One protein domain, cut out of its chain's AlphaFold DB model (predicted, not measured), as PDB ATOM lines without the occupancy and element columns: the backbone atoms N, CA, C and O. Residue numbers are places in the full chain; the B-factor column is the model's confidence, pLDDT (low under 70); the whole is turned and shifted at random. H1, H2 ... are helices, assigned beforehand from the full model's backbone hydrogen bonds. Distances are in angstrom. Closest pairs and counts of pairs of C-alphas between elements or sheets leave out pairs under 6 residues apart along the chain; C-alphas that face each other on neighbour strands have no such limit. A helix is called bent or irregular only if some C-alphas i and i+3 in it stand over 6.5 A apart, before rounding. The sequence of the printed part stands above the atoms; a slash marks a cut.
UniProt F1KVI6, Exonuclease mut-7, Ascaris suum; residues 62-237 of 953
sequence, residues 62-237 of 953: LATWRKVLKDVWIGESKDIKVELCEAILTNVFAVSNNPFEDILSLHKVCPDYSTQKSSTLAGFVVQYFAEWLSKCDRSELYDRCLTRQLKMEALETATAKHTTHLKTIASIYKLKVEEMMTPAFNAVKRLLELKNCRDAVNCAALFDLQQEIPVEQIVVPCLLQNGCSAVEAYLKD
ATOM      1  N   LEU A  62     149.707 200.046 187.381       82.62
ATOM      2  CA  LEU A  62     149.487 199.731 185.964       82.62
ATOM      3  C   LEU A  62     150.490 198.699 185.417       82.62
ATOM      4  O   LEU A  62     150.124 197.859 184.589       82.62
ATOM      5  N   ALA A  63     151.743 198.733 185.883       79.12
ATOM      6  CA  ALA A  63     152.755 197.723 185.565       79.12
ATOM      7  C   ALA A  63     152.336 196.319 186.031       79.12
ATOM      8  O   ALA A  63     152.374 195.377 185.229       79.12
ATOM      9  N   THR A  64     151.879 196.189 187.280       83.62
ATOM     10  CA  THR A  64     151.352 194.934 187.829       83.62
ATOM     11  C   THR A  64     150.152 194.427 187.024       83.62
ATOM     12  O   THR A  64     150.179 193.289 186.548       83.62
ATOM     13  N   TRP A  65     149.133 195.263 186.787       87.31
ATOM     14  CA  TRP A  65     147.929 194.866 186.038       87.31
ATOM     15  C   TRP A  65     148.254 194.385 184.619       87.31
ATOM     16  O   TRP A  65     147.805 193.317 184.198       87.31
ATOM     17  N   ARG A  66     149.097 195.137 183.899       86.25
ATOM     18  CA  ARG A  66     149.573 194.786 182.556       86.25
ATOM     19  C   ARG A  66     150.266 193.424 182.534       86.25
ATOM     20  O   ARG A  66     150.051 192.659 181.596       86.25
ATOM     21  N   LYS A  67     151.121 193.142 183.523       84.81
ATOM     22  CA  LYS A  67     151.870 191.885 183.603       84.81
ATOM     23  C   LYS A  67     150.919 190.700 183.777       84.81
ATOM     24  O   LYS A  67     150.927 189.809 182.935       84.81
ATOM     25  N   VAL A  68     150.058 190.738 184.794       86.00
ATOM     26  CA  VAL A  68     149.137 189.630 185.107       86.00
ATOM     27  C   VAL A  68     148.194 189.343 183.933       86.00
ATOM     28  O   VAL A  68     148.082 188.197 183.508       86.00
ATOM     29  N   LEU A  69     147.580 190.377 183.343       86.94
ATOM     30  CA  LEU A  69     146.689 190.209 182.189       86.94
ATOM     31  C   LEU A  69     147.412 189.638 180.964       86.94
ATOM     32  O   LEU A  69     146.858 188.794 180.262       86.94
ATOM     33  N   LYS A  70     148.651 190.068 180.698       86.88
ATOM     34  CA  LYS A  70     149.454 189.533 179.594       86.88
ATOM     35  C   LYS A  70     149.794 188.057 179.809       86.88
ATOM     36  O   LYS A  70     149.685 187.280 178.861       86.88
ATOM     37  N   ASP A  71     150.229 187.697 181.012       85.75
ATOM     38  CA  ASP A  71     150.686 186.344 181.323       85.75
ATOM     39  C   ASP A  71     149.512 185.346 181.210       85.75
ATOM     40  O   ASP A  71     149.645 184.330 180.527       85.75
ATOM     41  N   VAL A  72     148.321 185.702 181.718       86.81
ATOM     42  CA  VAL A  72     147.070 184.936 181.521       86.81
ATOM     43  C   VAL A  72     146.672 184.855 180.041       86.81
ATOM     44  O   VAL A  72     146.366 183.778 179.535       86.81
ATOM     45  N   TRP A  73     146.702 185.970 179.302       86.56
ATOM     46  CA  TRP A  73     146.227 186.009 177.909       86.56
ATOM     47  C   TRP A  73     147.039 185.141 176.933       86.56
ATOM     48  O   TRP A  73     146.512 184.740 175.884       86.56
ATOM     49  N   ILE A  74     148.312 184.890 177.269       84.81
ATOM     50  CA  ILE A  74     149.267 184.085 176.496       84.81
ATOM     51  C   ILE A  74     149.338 182.639 177.008       84.81
ATOM     52  O   ILE A  74     149.433 181.733 176.184       84.81
ATOM     53  N   GLY A  75     149.331 182.426 178.327       79.00
ATOM     54  CA  GLY A  75     149.553 181.108 178.932       79.00
ATOM     55  C   GLY A  75     148.338 180.181 178.932       79.00
ATOM     56  O   GLY A  75     148.512 178.967 178.886       79.00
ATOM     57  N   GLU A  76     147.123 180.734 178.958       85.25
ATOM     58  CA  GLU A  76     145.908 179.967 179.249       85.25
ATOM     59  C   GLU A  76     145.062 179.599 178.021       85.25
ATOM     60  O   GLU A  76     145.085 180.249 176.967       85.25
ATOM     61  N   SER A  77     144.262 178.539 178.179       80.12
ATOM     62  CA  SER A  77     143.320 178.084 177.150       80.12
ATOM     63  C   SER A  77     142.211 179.114 176.884       80.12
ATOM     64  O   SER A  77     141.949 180.007 177.692       80.12
ATOM     65  N   LYS A  78     141.564 179.027 175.713       75.75
ATOM     66  CA  LYS A  78     140.711 180.106 175.185       75.75
ATOM     67  C   LYS A  78     139.530 180.471 176.095       75.75
ATOM     68  O   LYS A  78     139.182 181.648 176.137       75.75
ATOM     69  N   ASP A  79     138.959 179.499 176.796       74.06
ATOM     70  CA  ASP A  79     137.784 179.708 177.645       74.06
ATOM     71  C   ASP A  79     138.207 180.169 179.054       74.06
ATOM     72  O   ASP A  79     137.723 181.187 179.546       74.06
ATOM     73  N   ILE A  80     139.224 179.518 179.638       80.06
ATOM     74  CA  ILE A  80     139.784 179.845 180.965       80.06
ATOM     75  C   ILE A  80     140.358 181.270 181.009       80.06
ATOM     76  O   ILE A  80     140.144 182.014 181.967       80.06
ATOM     77  N   LYS A  81     141.075 181.689 179.959       85.62
ATOM     78  CA  LYS A  81     141.735 183.003 179.942       85.62
ATOM     79  C   LYS A  81     140.760 184.179 179.923       85.62
ATOM     80  O   LYS A  81     141.127 185.265 180.361       85.62
ATOM     81  N   VAL A  82     139.553 183.983 179.386       85.19
ATOM     82  CA  VAL A  82     138.509 185.017 179.384       85.19
ATOM     83  C   VAL A  82     138.043 185.228 180.816       85.19
ATOM     84  O   VAL A  82     138.212 186.324 181.339       85.19
ATOM     85  N   GLU A  83     137.586 184.164 181.476       85.75
ATOM     86  CA  GLU A  83     137.071 184.191 182.850       85.75
ATOM     87  C   GLU A  83     138.091 184.768 183.854       85.75
ATOM     88  O   GLU A  83     137.757 185.636 184.664       85.75
ATOM     89  N   LEU A  84     139.368 184.382 183.742       85.00
ATOM     90  CA  LEU A  84     140.441 184.944 184.570       85.00
ATOM     91  C   LEU A  84     140.679 186.439 184.301       85.00
ATOM     92  O   LEU A  84     140.802 187.219 185.248       85.00
ATOM     93  N   CYS A  85     140.724 186.871 183.036       88.12
ATOM     94  CA  CYS A  85     140.882 188.290 182.709       88.12
ATOM     95  C   CYS A  85     139.663 189.130 183.129       88.12
ATOM     96  O   CYS A  85     139.848 190.262 183.575       88.12
ATOM     97  N   GLU A  86     138.441 188.591 183.054       89.00
ATOM     98  CA  GLU A  86     137.229 189.232 183.584       89.00
ATOM     99  C   GLU A  86     137.318 189.462 185.100       89.00
ATOM    100  O   GLU A  86     137.032 190.563 185.584       89.00
ATOM    101  N   ALA A  87     137.760 188.451 185.855       85.62
ATOM    102  CA  ALA A  87     137.936 188.548 187.302       85.62
ATOM    103  C   ALA A  87     139.020 189.571 187.687       85.62
ATOM    104  O   ALA A  87     138.830 190.365 188.613       85.62
ATOM    105  N   ILE A  88     140.141 189.607 186.956       86.75
ATOM    106  CA  ILE A  88     141.204 190.604 187.160       86.75
ATOM    107  C   ILE A  88     140.670 192.015 186.888       86.75
ATOM    108  O   ILE A  88     140.812 192.892 187.739       86.75
ATOM    109  N   LEU A  89     140.021 192.239 185.741       90.44
ATOM    110  CA  LEU A  89     139.485 193.550 185.368       90.44
ATOM    111  C   LEU A  89     138.385 194.020 186.333       90.44
ATOM    112  O   LEU A  89     138.387 195.179 186.733       90.44
ATOM    113  N   THR A  90     137.506 193.123 186.791       88.06
ATOM    114  CA  THR A  90     136.490 193.445 187.808       88.06
ATOM    115  C   THR A  90     137.121 193.948 189.105       88.06
ATOM    116  O   THR A  90     136.664 194.950 189.654       88.06
ATOM    117  N   ASN A  91     138.198 193.306 189.571       85.62
ATOM    118  CA  ASN A  91     138.936 193.770 190.746       85.62
ATOM    119  C   ASN A  91     139.594 195.136 190.506       85.62
ATOM    120  O   ASN A  91     139.473 196.009 191.362       85.62
ATOM    121  N   VAL A  92     140.219 195.357 189.340       86.06
ATOM    122  CA  VAL A  92     140.780 196.668 188.953       86.06
ATOM    123  C   VAL A  92     139.712 197.763 189.035       86.06
ATOM    124  O   VAL A  92     139.943 198.797 189.657       86.06
ATOM    125  N   PHE A  93     138.516 197.530 188.490       86.38
ATOM    126  CA  PHE A  93     137.432 198.517 188.514       86.38
ATOM    127  C   PHE A  93     136.844 198.747 189.913       86.38
ATOM    128  O   PHE A  93     136.324 199.830 190.173       86.38
ATOM    129  N   ALA A  94     136.928 197.765 190.816       81.94
ATOM    130  CA  ALA A  94     136.413 197.872 192.182       81.94
ATOM    131  C   ALA A  94     137.285 198.744 193.106       81.94
ATOM    132  O   ALA A  94     136.750 199.360 194.026       81.94
ATOM    133  N   VAL A  95     138.603 198.819 192.867       82.81
ATOM    134  CA  VAL A  95     139.538 199.680 193.630       82.81
ATOM    135  C   VAL A  95     139.948 200.963 192.893       82.81
ATOM    136  O   VAL A  95     140.717 201.759 193.427       82.81
ATOM    137  N   SER A  96     139.452 201.174 191.674       84.25
ATOM    138  CA  SER A  96     139.794 202.333 190.849       84.25
ATOM    139  C   SER A  96     139.072 203.613 191.292       84.25
ATOM    140  O   SER A  96     137.850 203.642 191.457       84.25
ATOM    141  N   ASN A  97     139.826 204.713 191.403       83.56
ATOM    142  CA  ASN A  97     139.268 206.054 191.609       83.56
ATOM    143  C   ASN A  97     138.585 206.596 190.337       83.56
ATOM    144  O   ASN A  97     137.563 207.283 190.425       83.56
ATOM    145  N   ASN A  98     139.146 206.282 189.164       88.81
ATOM    146  CA  ASN A  98     138.646 206.689 187.854       88.81
ATOM    147  C   ASN A  98     138.776 205.533 186.839       88.81
ATOM    148  O   ASN A  98     139.761 205.468 186.094       88.81
ATOM    149  N   PRO A  99     137.769 204.642 186.745       89.62
ATOM    150  CA  PRO A  99     137.842 203.474 185.865       89.62
ATOM    151  C   PRO A  99     138.015 203.823 184.377       89.62
ATOM    152  O   PRO A  99     138.567 203.027 183.620       89.62
ATOM    153  N   PHE A 100     137.576 205.015 183.954       90.44
ATOM    154  CA  PHE A 100     137.739 205.507 182.583       90.44
ATOM    155  C   PHE A 100     139.187 205.923 182.268       90.44
ATOM    156  O   PHE A 100     139.609 205.859 181.122       90.44
ATOM    157  N   GLU A 101     139.975 206.343 183.252       90.44
ATOM    158  CA  GLU A 101     141.386 206.700 183.050       90.44
ATOM    159  C   GLU A 101     142.286 205.461 183.128       90.44
ATOM    160  O   GLU A 101     143.155 205.256 182.272       90.44
ATOM    161  N   ASP A 102     141.999 204.574 184.083       89.38
ATOM    162  CA  ASP A 102     142.712 203.307 184.252       89.38
ATOM    163  C   ASP A 102     142.553 202.396 183.029       89.38
ATOM    164  O   ASP A 102     143.544 201.856 182.537       89.38
ATOM    165  N   ILE A 103     141.341 202.263 182.471       90.81
ATOM    166  CA  ILE A 103     141.126 201.427 181.279       90.81
ATOM    167  C   ILE A 103     141.842 201.986 180.042       90.81
ATOM    168  O   ILE A 103     142.365 201.217 179.234       90.81
ATOM    169  N   LEU A 104     141.899 203.315 179.892       89.44
ATOM    170  CA  LEU A 104     142.561 203.956 178.757       89.44
ATOM    171  C   LEU A 104     144.078 203.772 178.844       89.44
ATOM    172  O   LEU A 104     144.730 203.420 177.858       89.44
ATOM    173  N   SER A 105     144.622 203.946 180.045       89.44
ATOM    174  CA  SER A 105     146.030 203.712 180.357       89.44
ATOM    175  C   SER A 105     146.407 202.244 180.154       89.44
ATOM    176  O   SER A 105     147.418 201.948 179.513       89.44
ATOM    177  N   LEU A 106     145.560 201.316 180.609       88.75
ATOM    178  CA  LEU A 106     145.751 199.876 180.452       88.75
ATOM    179  C   LEU A 106     145.725 199.462 178.976       88.75
ATOM    180  O   LEU A 106     146.602 198.720 178.532       88.75
ATOM    181  N   HIS A 107     144.795 200.015 178.191       88.94
ATOM    182  CA  HIS A 107     144.708 199.790 176.748       88.94
ATOM    183  C   HIS A 107     145.988 200.208 176.006       88.94
ATOM    184  O   HIS A 107     146.490 199.447 175.179       88.94
ATOM    185  N   LYS A 108     146.558 201.379 176.333       86.94
ATOM    186  CA  LYS A 108     147.806 201.884 175.725       86.94
ATOM    187  C   LYS A 108     149.015 200.985 175.995       86.94
ATOM    188  O   LYS A 108     149.903 200.894 175.146       86.94
ATOM    189  N   VAL A 109     149.084 200.345 177.168       86.81
ATOM    190  CA  VAL A 109     150.229 199.498 177.555       86.81
ATOM    191  C   VAL A 109     150.086 198.033 177.126       86.81
ATOM    192  O   VAL A 109     151.070 197.283 177.208       86.81
ATOM    193  N   CYS A 110     148.917 197.600 176.642       86.06
ATOM    194  CA  CYS A 110     148.730 196.258 176.086       86.06
ATOM    195  C   CYS A 110     149.740 195.977 174.951       86.06
ATOM    196  O   CYS A 110     149.976 196.835 174.097       86.06
ATOM    197  N   PRO A 111     150.356 194.778 174.908       80.56
ATOM    198  CA  PRO A 111     151.431 194.465 173.959       80.56
ATOM    199  C   PRO A 111     150.971 194.451 172.492       80.56
ATOM    200  O   PRO A 111     151.797 194.542 171.591       80.56
ATOM    201  N   ASP A 112     149.665 194.332 172.261       83.56
ATOM    202  CA  ASP A 112     149.004 194.223 170.965       83.56
ATOM    203  C   ASP A 112     148.159 195.459 170.593       83.56
ATOM    204  O   ASP A 112     147.456 195.439 169.581       83.56
ATOM    205  N   TYR A 113     148.290 196.568 171.335       82.06
ATOM    206  CA  TYR A 113     147.662 197.870 171.036       82.06
ATOM    207  C   TYR A 113     147.926 198.351 169.591       82.06
ATOM    208  O   TYR A 113     147.060 198.921 168.926       82.06
ATOM    209  N   SER A 114     149.105 198.049 169.045       76.38
ATOM    210  CA  SER A 114     149.495 198.358 167.664       76.38
ATOM    211  C   SER A 114     149.001 197.346 166.614       76.38
ATOM    212  O   SER A 114     149.515 197.345 165.495       76.38
ATOM    213  N   THR A 115     147.992 196.516 166.906       74.62
ATOM    214  CA  THR A 115     147.461 195.526 165.947       74.62
ATOM    215  C   THR A 115     146.002 195.778 165.538       74.62
ATOM    216  O   THR A 115     145.145 196.101 166.356       74.62
ATOM    217  N   GLN A 116     145.695 195.595 164.247       67.56
ATOM    218  CA  GLN A 116     144.363 195.827 163.658       67.56
ATOM    219  C   GLN A 116     143.385 194.653 163.885       67.56
ATOM    220  O   GLN A 116     142.834 194.099 162.929       67.56
ATOM    221  N   LYS A 117     143.196 194.206 165.134       75.50
ATOM    222  CA  LYS A 117     142.297 193.087 165.479       75.50
ATOM    223  C   LYS A 117     141.563 193.331 166.798       75.50
ATOM    224  O   LYS A 117     142.197 193.616 167.804       75.50
ATOM    225  N   SER A 118     140.250 193.104 166.810       68.56
ATOM    226  CA  SER A 118     139.422 193.148 168.028       68.56
ATOM    227  C   SER A 118     139.639 191.954 168.965       68.56
ATOM    228  O   SER A 118     139.391 192.060 170.157       68.56
ATOM    229  N   SER A 119     140.145 190.824 168.457       78.56
ATOM    230  CA  SER A 119     140.429 189.600 169.230       78.56
ATOM    231  C   SER A 119     141.729 189.665 170.056       78.56
ATOM    232  O   SER A 119     142.393 188.645 170.255       78.56
ATOM    233  N   THR A 120     142.161 190.868 170.417       87.25
ATOM    234  CA  THR A 120     143.426 191.187 171.096       87.25
ATOM    235  C   THR A 120     143.181 191.406 172.582       87.25
ATOM    236  O   THR A 120     142.042 191.642 172.979       87.25
ATOM    237  N   LEU A 121     144.225 191.369 173.411       87.50
ATOM    238  CA  LEU A 121     144.106 191.764 174.814       87.50
ATOM    239  C   LEU A 121     143.686 193.235 174.899       87.50
ATOM    240  O   LEU A 121     142.755 193.564 175.629       87.50
ATOM    241  N   ALA A 122     144.300 194.101 174.086       87.25
ATOM    242  CA  ALA A 122     143.899 195.498 173.949       87.25
ATOM    243  C   ALA A 122     142.396 195.657 173.629       87.25
ATOM    244  O   ALA A 122     141.715 196.457 174.272       87.25
ATOM    245  N   GLY A 123     141.867 194.893 172.666       86.75
ATOM    246  CA  GLY A 123     140.448 194.907 172.301       86.75
ATOM    247  C   GLY A 123     139.535 194.346 173.394       86.75
ATOM    248  O   GLY A 123     138.518 194.963 173.710       86.75
ATOM    249  N   PHE A 124     139.930 193.234 174.019       89.75
ATOM    250  CA  PHE A 124     139.199 192.594 175.115       89.75
ATOM    251  C   PHE A 124     139.047 193.512 176.329       89.75
ATOM    252  O   PHE A 124     137.943 193.660 176.834       89.75
ATOM    253  N   VAL A 125     140.123 194.184 176.752       90.69
ATOM    254  CA  VAL A 125     140.114 195.139 177.874       90.69
ATOM    255  C   VAL A 125     139.038 196.217 177.667       90.69
ATOM    256  O   VAL A 125     138.218 196.460 178.550       90.69
ATOM    257  N   VAL A 126     138.974 196.813 176.471       90.81
ATOM    258  CA  VAL A 126     137.981 197.850 176.138       90.81
ATOM    259  C   VAL A 126     136.569 197.274 176.018       90.81
ATOM    260  O   VAL A 126     135.617 197.886 176.500       90.81
ATOM    261  N   GLN A 127     136.411 196.108 175.388       90.25
ATOM    262  CA  GLN A 127     135.103 195.473 175.232       90.25
ATOM    263  C   GLN A 127     134.517 195.053 176.587       90.25
ATOM    264  O   GLN A 127     133.366 195.377 176.877       90.25
ATOM    265  N   TYR A 128     135.323 194.429 177.447       91.81
ATOM    266  CA  TYR A 128     134.896 194.033 178.782       91.81
ATOM    267  C   TYR A 128     134.507 195.231 179.646       91.81
ATOM    268  O   TYR A 128     133.541 195.155 180.395       91.81
ATOM    269  N   PHE A 129     135.191 196.373 179.518       92.19
ATOM    270  CA  PHE A 129     134.791 197.586 180.232       92.19
ATOM    271  C   PHE A 129     133.429 198.129 179.769       92.19
ATOM    272  O   PHE A 129     132.627 198.547 180.603       92.19
ATOM    273  N   ALA A 130     133.118 198.065 178.467       90.12
ATOM    274  CA  ALA A 130     131.785 198.411 177.961       90.12
ATOM    275  C   ALA A 130     130.698 197.467 178.508       90.12
ATOM    276  O   ALA A 130     129.652 197.923 178.971       90.12
ATOM    277  N   GLU A 131     130.957 196.158 178.505       90.31
ATOM    278  CA  GLU A 131     130.050 195.150 179.062       90.31
ATOM    279  C   GLU A 131     129.877 195.339 180.577       90.31
ATOM    280  O   GLU A 131     128.750 195.367 181.076       90.31
ATOM    281  N   TRP A 132     130.972 195.563 181.308       89.69
ATOM    282  CA  TRP A 132     130.975 195.873 182.735       89.69
ATOM    283  C   TRP A 132     130.103 197.094 183.026       89.69
ATOM    284  O   TRP A 132     129.270 197.012 183.928       89.69
ATOM    285  N   LEU A 133     130.249 198.192 182.274       87.81
ATOM    286  CA  LEU A 133     129.420 199.402 182.386       87.81
ATOM    287  C   LEU A 133     127.933 199.146 182.104       87.81
ATOM    288  O   LEU A 133     127.101 199.755 182.761       87.81
ATOM    289  N   SER A 134     127.585 198.233 181.191       85.44
ATOM    290  CA  SER A 134     126.178 197.913 180.889       85.44
ATOM    291  C   SER A 134     125.464 197.041 181.933       85.44
ATOM    292  O   SER A 134     124.237 197.001 181.943       85.44
ATOM    293  N   LYS A 135     126.200 196.342 182.812       84.12
ATOM    294  CA  LYS A 135     125.622 195.380 183.777       84.12
ATOM    295  C   LYS A 135     124.824 196.038 184.921       84.12
ATOM    296  O   LYS A 135     123.994 195.364 185.521       84.12
ATOM    297  N   CYS A 136     125.060 197.317 185.225       79.75
ATOM    298  CA  CYS A 136     124.340 198.089 186.250       79.75
ATOM    299  C   CYS A 136     124.154 199.540 185.780       79.75
ATOM    300  O   CYS A 136     124.983 200.026 185.015       79.75
ATOM    301  N   ASP A 137     123.168 200.274 186.307       77.38
ATOM    302  CA  ASP A 137     123.183 201.738 186.171       77.38
ATOM    303  C   ASP A 137     124.395 202.308 186.926       77.38
ATOM    304  O   ASP A 137     124.601 202.019 188.107       77.38
ATOM    305  N   ARG A 138     125.224 203.076 186.215       82.94
ATOM    306  CA  ARG A 138     126.401 203.777 186.749       82.94
ATOM    307  C   ARG A 138     126.479 205.214 186.243       82.94
ATOM    308  O   ARG A 138     127.571 205.729 186.001       82.94
ATOM    309  N   SER A 139     125.329 205.861 186.073       79.69
ATOM    310  CA  SER A 139     125.236 207.256 185.625       79.69
ATOM    311  C   SER A 139     126.107 208.205 186.465       79.69
ATOM    312  O   SER A 139     126.844 209.006 185.899       79.69
ATOM    313  N   GLU A 140     126.183 208.006 187.786       82.12
ATOM    314  CA  GLU A 140     127.059 208.786 188.681       82.12
ATOM    315  C   GLU A 140     128.562 208.695 188.342       82.12
ATOM    316  O   GLU A 140     129.296 209.667 188.529       82.12
ATOM    317  N   LEU A 141     129.052 207.558 187.821       84.81
ATOM    318  CA  LEU A 141     130.453 207.440 187.390       84.81
ATOM    319  C   LEU A 141     130.728 208.283 186.144       84.81
ATOM    320  O   LEU A 141     131.829 208.811 186.004       84.81
ATOM    321  N   TYR A 142     129.750 208.424 185.247       87.62
ATOM    322  CA  TYR A 142     129.891 209.303 184.090       87.62
ATOM    323  C   TYR A 142     130.039 210.758 184.532       87.62
ATOM    324  O   TYR A 142     130.997 211.413 184.128       87.62
ATOM    325  N   ASP A 143     129.151 211.233 185.401       84.06
ATOM    326  CA  ASP A 143     129.139 212.637 185.825       84.06
ATOM    327  C   ASP A 143     130.355 212.994 186.698       84.06
ATOM    328  O   ASP A 143     130.887 214.099 186.604       84.06
ATOM    329  N   ARG A 144     130.844 212.046 187.512       87.06
ATOM    330  CA  ARG A 144     132.011 212.249 188.383       87.06
ATOM    331  C   ARG A 144     133.356 212.144 187.659       87.06
ATOM    332  O   ARG A 144     134.293 212.842 188.038       87.06
ATOM    333  N   CYS A 145     133.486 211.246 186.680       87.06
ATOM    334  CA  CYS A 145     134.795 210.838 186.151       87.06
ATOM    335  C   CYS A 145     135.030 211.185 184.668       87.06
ATOM    336  O   CYS A 145     136.183 211.324 184.256       87.06
ATOM    337  N   LEU A 146     133.985 211.350 183.844       90.69
ATOM    338  CA  LEU A 146     134.139 211.573 182.400       90.69
ATOM    339  C   LEU A 146     134.297 213.065 182.055       90.69
ATOM    340  O   LEU A 146     133.370 213.735 181.601       90.69
ATOM    341  N   THR A 147     135.511 213.587 182.224       91.31
ATOM    342  CA  THR A 147     135.837 214.976 181.858       91.31
ATOM    343  C   THR A 147     136.018 215.163 180.346       91.31
ATOM    344  O   THR A 147     136.374 214.232 179.619       91.31
ATOM    345  N   ARG A 148     135.866 216.403 179.854       90.75
ATOM    346  CA  ARG A 148     136.190 216.773 178.460       90.75
ATOM    347  C   ARG A 148     137.636 216.420 178.081       90.75
ATOM    348  O   ARG A 148     137.877 215.978 176.961       90.75
ATOM    349  N   GLN A 149     138.586 216.576 179.006       91.62
ATOM    350  CA  GLN A 149     139.986 216.204 178.774       91.62
ATOM    351  C   GLN A 149     140.120 214.700 178.500       91.62
ATOM    352  O   GLN A 149     140.742 214.309 177.514       91.62
ATOM    353  N   LEU A 150     139.454 213.870 179.308       92.50
ATOM    354  CA  LEU A 150     139.469 212.419 179.155       92.50
ATOM    355  C   LEU A 150     138.769 211.961 177.862       92.50
ATOM    356  O   LEU A 150     139.228 211.021 177.218       92.50
ATOM    357  N   LYS A 151     137.718 212.664 177.410       94.25
ATOM    358  CA  LYS A 151     137.108 212.441 176.083       94.25
ATOM    359  C   LYS A 151     138.081 212.717 174.932       94.25
ATOM    360  O   LYS A 151     138.144 211.929 173.987       94.25
ATOM    361  N   MET A 152     138.844 213.813 174.997       92.50
ATOM    362  CA  MET A 152     139.867 214.129 173.988       92.50
ATOM    363  C   MET A 152     140.982 213.081 173.976       92.50
ATOM    364  O   MET A 152     141.359 212.604 172.908       92.50
ATOM    365  N   GLU A 153     141.456 212.662 175.149       93.12
ATOM    366  CA  GLU A 153     142.482 211.627 175.272       93.12
ATOM    367  C   GLU A 153     141.991 210.259 174.770       93.12
ATOM    368  O   GLU A 153     142.733 209.535 174.100       93.12
ATOM    369  N   ALA A 154     140.728 209.911 175.027       93.38
ATOM    370  CA  ALA A 154     140.104 208.693 174.519       93.38
ATOM    371  C   ALA A 154     140.004 208.693 172.986       93.38
ATOM    372  O   ALA A 154     140.361 207.702 172.346       93.38
ATOM    373  N   LEU A 155     139.591 209.817 172.387       93.44
ATOM    374  CA  LEU A 155     139.567 210.002 170.934       93.44
ATOM    375  C   LEU A 155     140.971 209.914 170.317       93.44
ATOM    376  O   LEU A 155     141.159 209.268 169.285       93.44
ATOM    377  N   GLU A 156     141.963 210.549 170.937       91.62
ATOM    378  CA  GLU A 156     143.348 210.495 170.475       91.62
ATOM    379  C   GLU A 156     143.900 209.070 170.546       91.62
ATOM    380  O   GLU A 156     144.403 208.562 169.549       91.62
ATOM    381  N   THR A 157     143.708 208.377 171.667       90.12
ATOM    382  CA  THR A 157     144.094 206.967 171.834       90.12
ATOM    383  C   THR A 157     143.443 206.087 170.763       90.12
ATOM    384  O   THR A 157     144.117 205.310 170.089       90.12
ATOM    385  N   ALA A 158     142.145 206.265 170.521       90.06
ATOM    386  CA  ALA A 158     141.392 205.509 169.526       90.06
ATOM    387  C   ALA A 158     141.730 205.843 168.055       90.06
ATOM    388  O   ALA A 158     141.252 205.154 167.152       90.06
ATOM    389  N   THR A 159     142.532 206.885 167.802       90.25
ATOM    390  CA  THR A 159     142.966 207.307 166.456       90.25
ATOM    391  C   THR A 159     144.488 207.309 166.266       90.25
ATOM    392  O   THR A 159     144.954 207.421 165.137       90.25
ATOM    393  N   ALA A 160     145.287 207.116 167.321       85.31
ATOM    394  CA  ALA A 160     146.750 207.216 167.281       85.31
ATOM    395  C   ALA A 160     147.465 206.080 166.525       85.31
ATOM    396  O   ALA A 160     148.648 206.215 166.196       85.31
ATOM    397  N   LYS A 161     146.793 204.943 166.293       79.94
ATOM    398  CA  LYS A 161     147.335 203.791 165.547       79.94
ATOM    399  C   LYS A 161     146.356 203.280 164.488       79.94
ATOM    400  O   LYS A 161     146.684 203.319 163.308       79.94
ATOM    401  N   HIS A 162     145.162 202.850 164.905       81.50
ATOM    402  CA  HIS A 162     144.087 202.371 164.021       81.50
ATOM    403  C   HIS A 162     142.730 202.446 164.719       81.50
ATOM    404  O   HIS A 162     142.645 202.355 165.942       81.50
ATOM    405  N   THR A 163     141.653 202.543 163.941       85.12
ATOM    406  CA  THR A 163     140.289 202.808 164.441       85.12
ATOM    407  C   THR A 163     139.504 201.557 164.836       85.12
ATOM    408  O   THR A 163     138.310 201.637 165.115       85.12
ATOM    409  N   THR A 164     140.151 200.388 164.916       86.62
ATOM    410  CA  THR A 164     139.501 199.098 165.224       86.62
ATOM    411  C   THR A 164     138.649 199.140 166.498       86.62
ATOM    412  O   THR A 164     137.570 198.556 166.528       86.62
ATOM    413  N   HIS A 165     139.101 199.862 167.528       87.81
ATOM    414  CA  HIS A 165     138.398 200.000 168.810       87.81
ATOM    415  C   HIS A 165     137.617 201.319 168.943       87.81
ATOM    416  O   HIS A 165     136.913 201.516 169.933       87.81
ATOM    417  N   LEU A 166     137.690 202.211 167.944       91.31
ATOM    418  CA  LEU A 166     137.115 203.558 168.001       91.31
ATOM    419  C   LEU A 166     135.603 203.538 168.234       91.31
ATOM    420  O   LEU A 166     135.114 204.342 169.016       91.31
ATOM    421  N   LYS A 167     134.861 202.598 167.633       91.38
ATOM    422  CA  LYS A 167     133.410 202.472 167.862       91.38
ATOM    423  C   LYS A 167     133.084 202.178 169.332       91.38
ATOM    424  O   LYS A 167     132.183 202.798 169.894       91.38
ATOM    425  N   THR A 168     133.816 201.256 169.957       90.69
ATOM    426  CA  THR A 168     133.608 200.874 171.361       90.69
ATOM    427  C   THR A 168     134.020 202.010 172.295       90.69
ATOM    428  O   THR A 168     133.251 202.380 173.177       90.69
ATOM    429  N   ILE A 169     135.174 202.640 172.044       92.62
ATOM    430  CA  ILE A 169     135.657 203.798 172.813       92.62
ATOM    431  C   ILE A 169     134.690 204.990 172.669       92.62
ATOM    432  O   ILE A 169     134.312 205.593 173.666       92.62
ATOM    433  N   ALA A 170     134.187 205.288 171.470       93.12
ATOM    434  CA  ALA A 170     133.215 206.364 171.271       93.12
ATOM    435  C   ALA A 170     131.908 206.156 172.053       93.12
ATOM    436  O   ALA A 170     131.330 207.133 172.531       93.12
ATOM    437  N   SER A 171     131.481 204.899 172.225       93.19
ATOM    438  CA  SER A 171     130.350 204.534 173.084       93.19
ATOM    439  C   SER A 171     130.684 204.719 174.570       93.19
ATOM    440  O   SER A 171     129.975 205.435 175.276       93.19
ATOM    441  N   ILE A 172     131.803 204.147 175.036       92.75
ATOM    442  CA  ILE A 172     132.242 204.205 176.442       92.75
ATOM    443  C   ILE A 172     132.391 205.652 176.922       92.75
ATOM    444  O   ILE A 172     131.892 205.980 177.990       92.75
ATOM    445  N   TYR A 173     133.046 206.519 176.145       93.75
ATOM    446  CA  TYR A 173     133.369 207.899 176.539       93.75
ATOM    447  C   TYR A 173     132.349 208.925 176.017       93.75
ATOM    448  O   TYR A 173     132.620 210.125 176.046       93.75
ATOM    449  N   LYS A 174     131.179 208.478 175.526       91.69
ATOM    450  CA  LYS A 174     130.096 209.333 174.997       91.69
ATOM    451  C   LYS A 174     130.629 210.420 174.038       91.69
ATOM    452  O   LYS A 174     130.347 211.605 174.207       91.69
ATOM    453  N   LEU A 175     131.437 210.017 173.050       93.19
ATOM    454  CA  LEU A 175     132.157 210.946 172.163       93.19
ATOM    455  C   LEU A 175     131.275 211.577 171.073       93.19
ATOM    456  O   LEU A 175     131.685 212.567 170.477       93.19
ATOM    457  N   LYS A 176     130.074 211.045 170.804       92.44
ATOM    458  CA  LYS A 176     129.086 211.664 169.898       92.44
ATOM    459  C   LYS A 176     128.368 212.837 170.580       92.44
ATOM    460  O   LYS A 176     127.190 212.746 170.915       92.44
ATOM    461  N   VAL A 177     129.102 213.919 170.819       91.44
ATOM    462  CA  VAL A 177     128.605 215.182 171.385       91.44
ATOM    463  C   VAL A 177     129.228 216.363 170.643       91.44
ATOM    464  O   VAL A 177     130.347 216.259 170.144       91.44
ATOM    465  N   GLU A 178     128.524 217.493 170.596       89.81
ATOM    466  CA  GLU A 178     128.910 218.674 169.807       89.81
ATOM    467  C   GLU A 178     130.338 219.170 170.118       89.81
ATOM    468  O   GLU A 178     131.132 219.393 169.205       89.81
ATOM    469  N   GLU A 179     130.727 219.205 171.401       91.56
ATOM    470  CA  GLU A 179     132.078 219.594 171.851       91.56
ATOM    471  C   GLU A 179     133.225 218.717 171.299       91.56
ATOM    472  O   GLU A 179     134.383 219.141 171.307       91.56
ATOM    473  N   MET A 180     132.918 217.502 170.829       93.50
ATOM    474  CA  MET A 180     133.884 216.526 170.313       93.50
ATOM    475  C   MET A 180     133.941 216.473 168.780       93.50
ATOM    476  O   MET A 180     134.862 215.853 168.245       93.50
ATOM    477  N   MET A 181     133.046 217.161 168.063       91.69
ATOM    478  CA  MET A 181     133.005 217.137 166.594       91.69
ATOM    479  C   MET A 181     134.252 217.780 165.970       91.69
ATOM    480  O   MET A 181     134.877 217.194 165.085       91.69
ATOM    481  N   THR A 182     134.691 218.939 166.476       92.88
ATOM    482  CA  THR A 182     135.932 219.589 166.013       92.88
ATOM    483  C   THR A 182     137.189 218.760 166.339       92.88
ATOM    484  O   THR A 182     138.001 218.556 165.433       92.88
ATOM    485  N   PRO A 183     137.367 218.204 167.561       93.94
ATOM    486  CA  PRO A 183     138.396 217.194 167.822       93.94
ATOM    487  C   PRO A 183     138.356 215.987 166.871       93.94
ATOM    488  O   PRO A 183     139.408 215.580 166.379       93.94
ATOM    489  N   ALA A 184     137.175 215.433 166.571       92.88
ATOM    490  CA  ALA A 184     137.025 214.294 165.660       92.88
ATOM    491  C   ALA A 184     137.458 214.647 164.230       92.88
ATOM    492  O   ALA A 184     138.245 213.917 163.627       92.88
ATOM    493  N   PHE A 185     137.042 215.804 163.717       92.50
ATOM    494  CA  PHE A 185     137.460 216.312 162.410       92.50
ATOM    495  C   PHE A 185     138.981 216.521 162.318       92.50
ATOM    496  O   PHE A 185     139.612 216.102 161.345       92.50
ATOM    497  N   ASN A 186     139.601 217.075 163.363       92.75
ATOM    498  CA  ASN A 186     141.059 217.209 163.441       92.75
ATOM    499  C   ASN A 186     141.766 215.841 163.503       92.75
ATOM    500  O   ASN A 186     142.810 215.661 162.876       92.75
ATOM    501  N   ALA A 187     141.187 214.851 164.190       92.75
ATOM    502  CA  ALA A 187     141.706 213.486 164.197       92.75
ATOM    503  C   ALA A 187     141.622 212.823 162.807       92.75
ATOM    504  O   ALA A 187     142.556 212.121 162.420       92.75
ATOM    505  N   VAL A 188     140.563 213.081 162.027       91.44
ATOM    506  CA  VAL A 188     140.462 212.628 160.627       91.44
ATOM    507  C   VAL A 188     141.531 213.289 159.754       91.44
ATOM    508  O   VAL A 188     142.216 212.580 159.018       91.44
ATOM    509  N   LYS A 189     141.742 214.610 159.860       89.38
ATOM    510  CA  LYS A 189     142.816 215.311 159.125       89.38
ATOM    511  C   LYS A 189     144.192 214.714 159.413       89.38
ATOM    512  O   LYS A 189     144.893 214.331 158.481       89.38
ATOM    513  N   ARG A 190     144.519 214.509 160.690       90.12
ATOM    514  CA  ARG A 190     145.758 213.848 161.124       90.12
ATOM    515  C   ARG A 190     145.900 212.425 160.564       90.12
ATOM    516  O   ARG A 190     146.993 212.022 160.184       90.12
ATOM    517  N   LEU A 191     144.813 211.653 160.476       88.88
ATOM    518  CA  LEU A 191     144.832 210.324 159.848       88.88
ATOM    519  C   LEU A 191     145.100 210.389 158.333       88.88
ATOM    520  O   LEU A 191     145.784 209.510 157.809       88.88
ATOM    521  N   LEU A 192     144.612 211.424 157.637       84.50
ATOM    522  CA  LEU A 192     144.908 211.671 156.220       84.50
ATOM    523  C   LEU A 192     146.363 212.119 156.003       84.50
ATOM    524  O   LEU A 192     147.023 211.599 155.107       84.50
ATOM    525  N   GLU A 193     146.896 212.998 156.856       83.75
ATOM    526  CA  GLU A 193     148.314 213.410 156.862       83.75
ATOM    527  C   GLU A 193     149.254 212.212 157.090       83.75
ATOM    528  O   GLU A 193     150.259 212.052 156.397       83.75
ATOM    529  N   LEU A 194     148.877 211.302 157.996       83.38
ATOM    530  CA  LEU A 194     149.549 210.018 158.232       83.38
ATOM    531  C   LEU A 194     149.279 208.966 157.133       83.38
ATOM    532  O   LEU A 194     149.690 207.813 157.273       83.38
ATOM    533  N   LYS A 195     148.599 209.342 156.040       78.88
ATOM    534  CA  LYS A 195     148.265 208.506 154.869       78.88
ATOM    535  C   LYS A 195     147.405 207.277 155.197       78.88
ATOM    536  O   LYS A 195     147.268 206.365 154.379       78.88
ATOM    537  N   ASN A 196     146.769 207.252 156.367       84.12
ATOM    538  CA  ASN A 196     145.925 206.155 156.824       84.12
ATOM    539  C   ASN A 196     144.458 206.376 156.412       84.12
ATOM    540  O   ASN A 196     143.552 206.544 157.232       84.12
ATOM    541  N   CYS A 197     144.227 206.373 155.096       84.12
ATOM    542  CA  CYS A 197     142.937 206.723 154.495       84.12
ATOM    543  C   CYS A 197     141.784 205.817 154.967       84.12
ATOM    544  O   CYS A 197     140.653 206.274 155.091       84.12
ATOM    545  N   ARG A 198     142.058 204.536 155.261       86.19
ATOM    546  CA  ARG A 198     141.043 203.581 155.734       86.19
ATOM    547  C   ARG A 198     140.515 203.955 157.118       86.19
ATOM    548  O   ARG A 198     139.309 203.931 157.342       86.19
ATOM    549  N   ASP A 199     141.414 204.297 158.033       88.44
ATOM    550  CA  ASP A 199     141.041 204.721 159.379       88.44
ATOM    551  C   ASP A 199     140.425 206.127 159.378       88.44
ATOM    552  O   ASP A 199     139.465 206.364 160.109       88.44
ATOM    553  N   ALA A 200     140.880 207.026 158.497       89.81
ATOM    554  CA  ALA A 200     140.225 208.315 158.266       89.81
ATOM    555  C   ALA A 200     138.752 208.144 157.841       89.81
ATOM    556  O   ALA A 200     137.868 208.740 158.456       89.81
ATOM    557  N   VAL A 201     138.479 207.275 156.853       90.31
ATOM    558  CA  VAL A 201     137.121 206.919 156.393       90.31
ATOM    559  C   VAL A 201     136.271 206.360 157.537       90.31
ATOM    560  O   VAL A 201     135.156 206.829 157.751       90.31
ATOM    561  N   ASN A 202     136.789 205.399 158.309       89.69
ATOM    562  CA  ASN A 202     136.060 204.813 159.441       89.69
ATOM    563  C   ASN A 202     135.729 205.851 160.528       89.69
ATOM    564  O   ASN A 202     134.631 205.836 161.079       89.69
ATOM    565  N   CYS A 203     136.677 206.738 160.847       91.38
ATOM    566  CA  CYS A 203     136.502 207.786 161.849       91.38
ATOM    567  C   CYS A 203     135.451 208.810 161.395       91.38
ATOM    568  O   CYS A 203     134.482 209.055 162.112       91.38
ATOM    569  N   ALA A 204     135.571 209.326 160.170       92.00
ATOM    570  CA  ALA A 204     134.608 210.268 159.606       92.00
ATOM    571  C   ALA A 204     133.198 209.665 159.466       92.00
ATOM    572  O   ALA A 204     132.223 210.345 159.769       92.00
ATOM    573  N   ALA A 205     133.082 208.383 159.092       90.50
ATOM    574  CA  ALA A 205     131.799 207.680 159.068       90.50
ATOM    575  C   ALA A 205     131.196 207.479 160.466       90.50
ATOM    576  O   ALA A 205     129.979 207.499 160.612       90.50
ATOM    577  N   LEU A 206     132.023 207.270 161.498       91.06
ATOM    578  CA  LEU A 206     131.529 207.116 162.864       91.06
ATOM    579  C   LEU A 206     131.005 208.436 163.431       91.06
ATOM    580  O   LEU A 206     130.002 208.405 164.134       91.06
ATOM    581  N   PHE A 207     131.668 209.560 163.158       91.62
ATOM    582  CA  PHE A 207     131.291 210.886 163.664       91.62
ATOM    583  C   PHE A 207     130.364 211.672 162.726       91.62
ATOM    584  O   PHE A 207     130.170 212.861 162.941       91.62
ATOM    585  N   ASP A 208     129.789 211.029 161.709       89.75
ATOM    586  CA  ASP A 208     128.829 211.643 160.781       89.75
ATOM    587  C   ASP A 208     129.396 212.890 160.041       89.75
ATOM    588  O   ASP A 208     128.682 213.830 159.696       89.75
ATOM    589  N   LEU A 209     130.715 212.894 159.789       89.81
ATOM    590  CA  LEU A 209     131.488 214.000 159.194       89.81
ATOM    591  C   LEU A 209     131.568 213.945 157.654       89.81
ATOM    592  O   LEU A 209     132.416 214.606 157.053       89.81
ATOM    593  N   GLN A 210     130.738 213.140 156.982       89.50
ATOM    594  CA  GLN A 210     130.920 212.832 155.557       89.50
ATOM    595  C   GLN A 210     130.724 214.037 154.619       89.50
ATOM    596  O   GLN A 210     131.192 213.986 153.482       89.50
ATOM    597  N   GLN A 211     130.046 215.100 155.068       85.81
ATOM    598  CA  GLN A 211     129.824 216.327 154.286       85.81
ATOM    599  C   GLN A 211     130.945 217.369 154.459       85.81
ATOM    600  O   GLN A 211     131.117 218.222 153.592       85.81
ATOM    601  N   GLU A 212     131.745 217.268 155.525       86.12
ATOM    602  CA  GLU A 212     132.811 218.227 155.867       86.12
ATOM    603  C   GLU A 212     134.123 217.982 155.098       86.12
ATOM    604  O   GLU A 212     135.056 218.787 155.164       86.12
ATOM    605  N   ILE A 213     134.240 216.847 154.398       85.50
ATOM    606  CA  ILE A 213     135.477 216.405 153.744       85.50
ATOM    607  C   ILE A 213     135.198 216.060 152.273       85.50
ATOM    608  O   ILE A 213     134.406 215.151 152.007       85.50
ATOM    609  N   PRO A 214     135.872 216.716 151.305       87.00
ATOM    610  CA  PRO A 214     135.711 216.409 149.888       87.00
ATOM    611  C   PRO A 214     136.027 214.946 149.559       87.00
ATOM    612  O   PRO A 214     137.017 214.374 150.032       87.00
ATOM    613  N   VAL A 215     135.208 214.351 148.691       87.69
ATOM    614  CA  VAL A 215     135.308 212.948 148.248       87.69
ATOM    615  C   VAL A 215     136.702 212.640 147.677       87.69
ATOM    616  O   VAL A 215     137.241 211.550 147.881       87.69
ATOM    617  N   GLU A 216     137.330 213.619 147.030       86.06
ATOM    618  CA  GLU A 216     138.671 213.562 146.449       86.06
ATOM    619  C   GLU A 216     139.793 213.394 147.482       86.06
ATOM    620  O   GLU A 216     140.833 212.828 147.152       86.06
ATOM    621  N   GLN A 217     139.600 213.865 148.719       84.00
ATOM    622  CA  GLN A 217     140.629 213.842 149.767       84.00
ATOM    623  C   GLN A 217     140.581 212.570 150.623       84.00
ATOM    624  O   GLN A 217     141.613 212.139 151.129       84.00
ATOM    625  N   ILE A 218     139.402 211.957 150.777       87.12
ATOM    626  CA  ILE A 218     139.187 210.823 151.693       87.12
ATOM    627  C   ILE A 218     138.744 209.540 150.978       87.12
ATOM    628  O   ILE A 218     139.320 208.471 151.198       87.12
ATOM    629  N   VAL A 219     137.771 209.629 150.067       87.56
ATOM    630  CA  VAL A 219     137.186 208.458 149.399       87.56
ATOM    631  C   VAL A 219     138.064 207.973 148.251       87.56
ATOM    632  O   VAL A 219     138.360 206.780 148.172       87.56
ATOM    633  N   VAL A 220     138.502 208.878 147.369       85.12
ATOM    634  CA  VAL A 220     139.311 208.533 146.184       85.12
ATOM    635  C   VAL A 220     140.635 207.847 146.570       85.12
ATOM    636  O   VAL A 220     140.901 206.771 146.025       85.12
ATOM    637  N   PRO A 221     141.434 208.353 147.537       81.69
ATOM    638  CA  PRO A 221     142.656 207.679 147.972       81.69
ATOM    639  C   PRO A 221     142.365 206.320 148.617       81.69
ATOM    640  O   PRO A 221     142.998 205.325 148.269       81.69
ATOM    641  N   CYS A 222     141.355 206.232 149.495       82.50
ATOM    642  CA  CYS A 222     141.005 204.970 150.148       82.50
ATOM    643  C   CYS A 222     140.568 203.893 149.141       82.50
ATOM    644  O   CYS A 222     141.011 202.746 149.242       82.50
ATOM    645  N   LEU A 223     139.748 204.257 148.148       82.31
ATOM    646  CA  LEU A 223     139.265 203.349 147.106       82.31
ATOM    647  C   LEU A 223     140.414 202.800 146.245       82.31
ATOM    648  O   LEU A 223     140.426 201.609 145.930       82.31
ATOM    649  N   LEU A 224     141.377 203.654 145.884       75.12
ATOM    650  CA  LEU A 224     142.517 203.290 145.038       75.12
ATOM    651  C   LEU A 224     143.636 202.557 145.799       75.12
ATOM    652  O   LEU A 224     144.409 201.831 145.169       75.12
ATOM    653  N   GLN A 225     143.744 202.730 147.121       69.69
ATOM    654  CA  GLN A 225     144.757 202.073 147.963       69.69
ATOM    655  C   GLN A 225     144.274 200.749 148.582       69.69
ATOM    656  O   GLN A 225     144.993 199.754 148.527       69.69
ATOM    657  N   ASN A 226     143.080 200.728 149.189       60.84
ATOM    658  CA  ASN A 226     142.678 199.700 150.167       60.84
ATOM    659  C   ASN A 226     141.402 198.913 149.800       60.84
ATOM    660  O   ASN A 226     141.006 198.009 150.537       60.84
ATOM    661  N   GLY A 227     140.772 199.206 148.659       62.91
ATOM    662  CA  GLY A 227     139.567 198.513 148.186       62.91
ATOM    663  C   GLY A 227     138.247 199.091 148.717       62.91
ATOM    664  O   GLY A 227     138.214 200.099 149.419       62.91
ATOM    665  N   CYS A 228     137.128 198.474 148.322       65.38
ATOM    666  CA  CYS A 228     135.816 199.131 148.370       65.38
ATOM    667  C   CYS A 228     135.088 199.109 149.727       65.38
ATOM    668  O   CYS A 228     134.312 200.019 149.975       65.38
ATOM    669  N   SER A 229     135.299 198.131 150.613       76.06
ATOM    670  CA  SER A 229     134.333 197.857 151.701       76.06
ATOM    671  C   SER A 229     134.164 198.975 152.743       76.06
ATOM    672  O   SER A 229     133.049 199.228 153.190       76.06
ATOM    673  N   ALA A 230     135.240 199.677 153.116       78.25
ATOM    674  CA  ALA A 230     135.144 200.839 154.011       78.25
ATOM    675  C   ALA A 230     134.472 202.043 153.318       78.25
ATOM    676  O   ALA A 230     133.689 202.764 153.930       78.25
ATOM    677  N   VAL A 231     134.737 202.218 152.019       84.88
ATOM    678  CA  VAL A 231     134.135 203.261 151.176       84.88
ATOM    679  C   VAL A 231     132.640 203.008 150.950       84.88
ATOM    680  O   VAL A 231     131.842 203.935 151.043       84.88
ATOM    681  N   GLU A 232     132.243 201.756 150.716       82.69
ATOM    682  CA  GLU A 232     130.841 201.340 150.586       82.69
ATOM    683  C   GLU A 232     130.060 201.636 151.877       82.69
ATOM    684  O   GLU A 232     128.966 202.192 151.810       82.69
ATOM    685  N   ALA A 233     130.641 201.362 153.053       81.94
ATOM    686  CA  ALA A 233     130.031 201.699 154.341       81.94
ATOM    687  C   ALA A 233     129.902 203.219 154.574       81.94
ATOM    688  O   ALA A 233     128.871 203.674 155.060       81.94
ATOM    689  N   TYR A 234     130.913 204.008 154.195       87.19
ATOM    690  CA  TYR A 234     130.901 205.477 154.296       87.19
ATOM    691  C   TYR A 234     129.835 206.123 153.394       87.19
ATOM    692  O   TYR A 234     129.172 207.085 153.786       87.19
ATOM    693  N   LEU A 235     129.664 205.590 152.181       89.06
ATOM    694  CA  LEU A 235     128.786 206.154 151.155       89.06
ATOM    695  C   LEU A 235     127.350 205.631 151.184       89.06
ATOM    696  O   LEU A 235     126.514 206.232 150.513       89.06
ATOM    697  N   LYS A 236     127.061 204.534 151.897       82.88
ATOM    698  CA  LYS A 236     125.815 203.753 151.787       82.88
ATOM    699  C   LYS A 236     124.543 204.607 151.715       82.88
ATOM    700  O   LYS A 236     123.751 204.437 150.792       82.88
ATOM    701  N   ASP A 237     124.409 205.557 152.634       83.94
ATOM    702  CA  ASP A 237     123.197 206.366 152.807       83.94
ATOM    703  C   ASP A 237     123.340 207.800 152.230       83.94
ATOM    704  O   ASP A 237     122.448 208.635 152.357       83.94
TER     705      ASP A 237
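AT A GLANCE: This is residues 62 to 237 of the 953 residues of the protein "Exonuclease mut-7" of Ascaris suum (UniProt F1KVI6). Five helical hairpins are stacked in a row, H1 with H2, H3 with H4, H6 with H7, H8 with H9 and H10 with H11. The middle three run nearly in line as an up-and-down bundle, with H3, H6 and H8 in one layer and H4, H7 and H9 in the other; the end hairpins are turned steeply against it, and short H5 lies at one edge. The printed part has 176 residues, with eleven named helices, H1 to H11 in order, and no named strand: all helix. It is compact, with a radius of gyration of the C-alphas of 17.2 A and spans of 48 by 37 by 27 A.

IN THESE COORDINATES: Find C-alpha 62 at (149.487, 199.731, 185.964); from there H1, residues 62 to 75, runs 19.9 A. Next come H2, residues 80 to 95, 23.5 A; H3, 99 to 109, 15.4 A; H4, 121 to 134, 19.9 A; H5, 139 to 145; and H6, 148 to 157. H7, residues 163 to 172, is irregular: C-alphas 164 and 167 are 7.4 A apart. H8, residues 178 to 193, 23.9 A, is only just irregular, with C-alphas 179 and 182 7.0 A apart. After H9, 197 to 206, comes H10, 215 to 226, only just irregular, with C-alphas 217 and 220 6.54 A apart. H11, 229 to 235, ends at C-alpha 235, (128.786, 206.154, 151.155).

HOW THE PARTS SIT: Start with the bundle of H3, H4, H6, H7, H8 and H9, each running against the one before it. In hairpin H3 and H4, look at the closest C-alphas, His 107 and Ala 122, 5.2 A apart; the tilt is shallow, 12 degrees. H3 touches H6 at Leu 104 and Ala 154, 6.8 A, and H4 touches H7 at Ala 130 and Ile 172, 6.0 A. H8 touches H6 with residues 180 to 187 alone, and H7 touches H9 at Thr 163 and Asp 199, 5.5 A. With residues 62 to 66 alone, H1 touches H3 at a steep tilt of 61 degrees. H9 touches H10 at a steep tilt of 56 degrees, Cys 197 to Cys 222, 5.1 A. H5 is close to H3 but not clearly touching, 7.1 A from Phe 100 to Cys 145. Every O i to N i+4 pair is within hydrogen-bond range in H1, H2, H5, H6, H9 and H11; H3 has 6 of 7, H4 9 of 10, H7 4 of 6, H8 10 of 12 and H10 6 of 8.

THE WHOLE: The farthest C-alphas, Val 95 and Glu 216, are 49.2 A apart. The printed part has no cut; the link H3 to H4 is long, with 11 residues, and residues 135 to 140 stand free. Mean pLDDT of the printed part is 86.3; look for values under 70 at residues 116, 118 and 225 to 228.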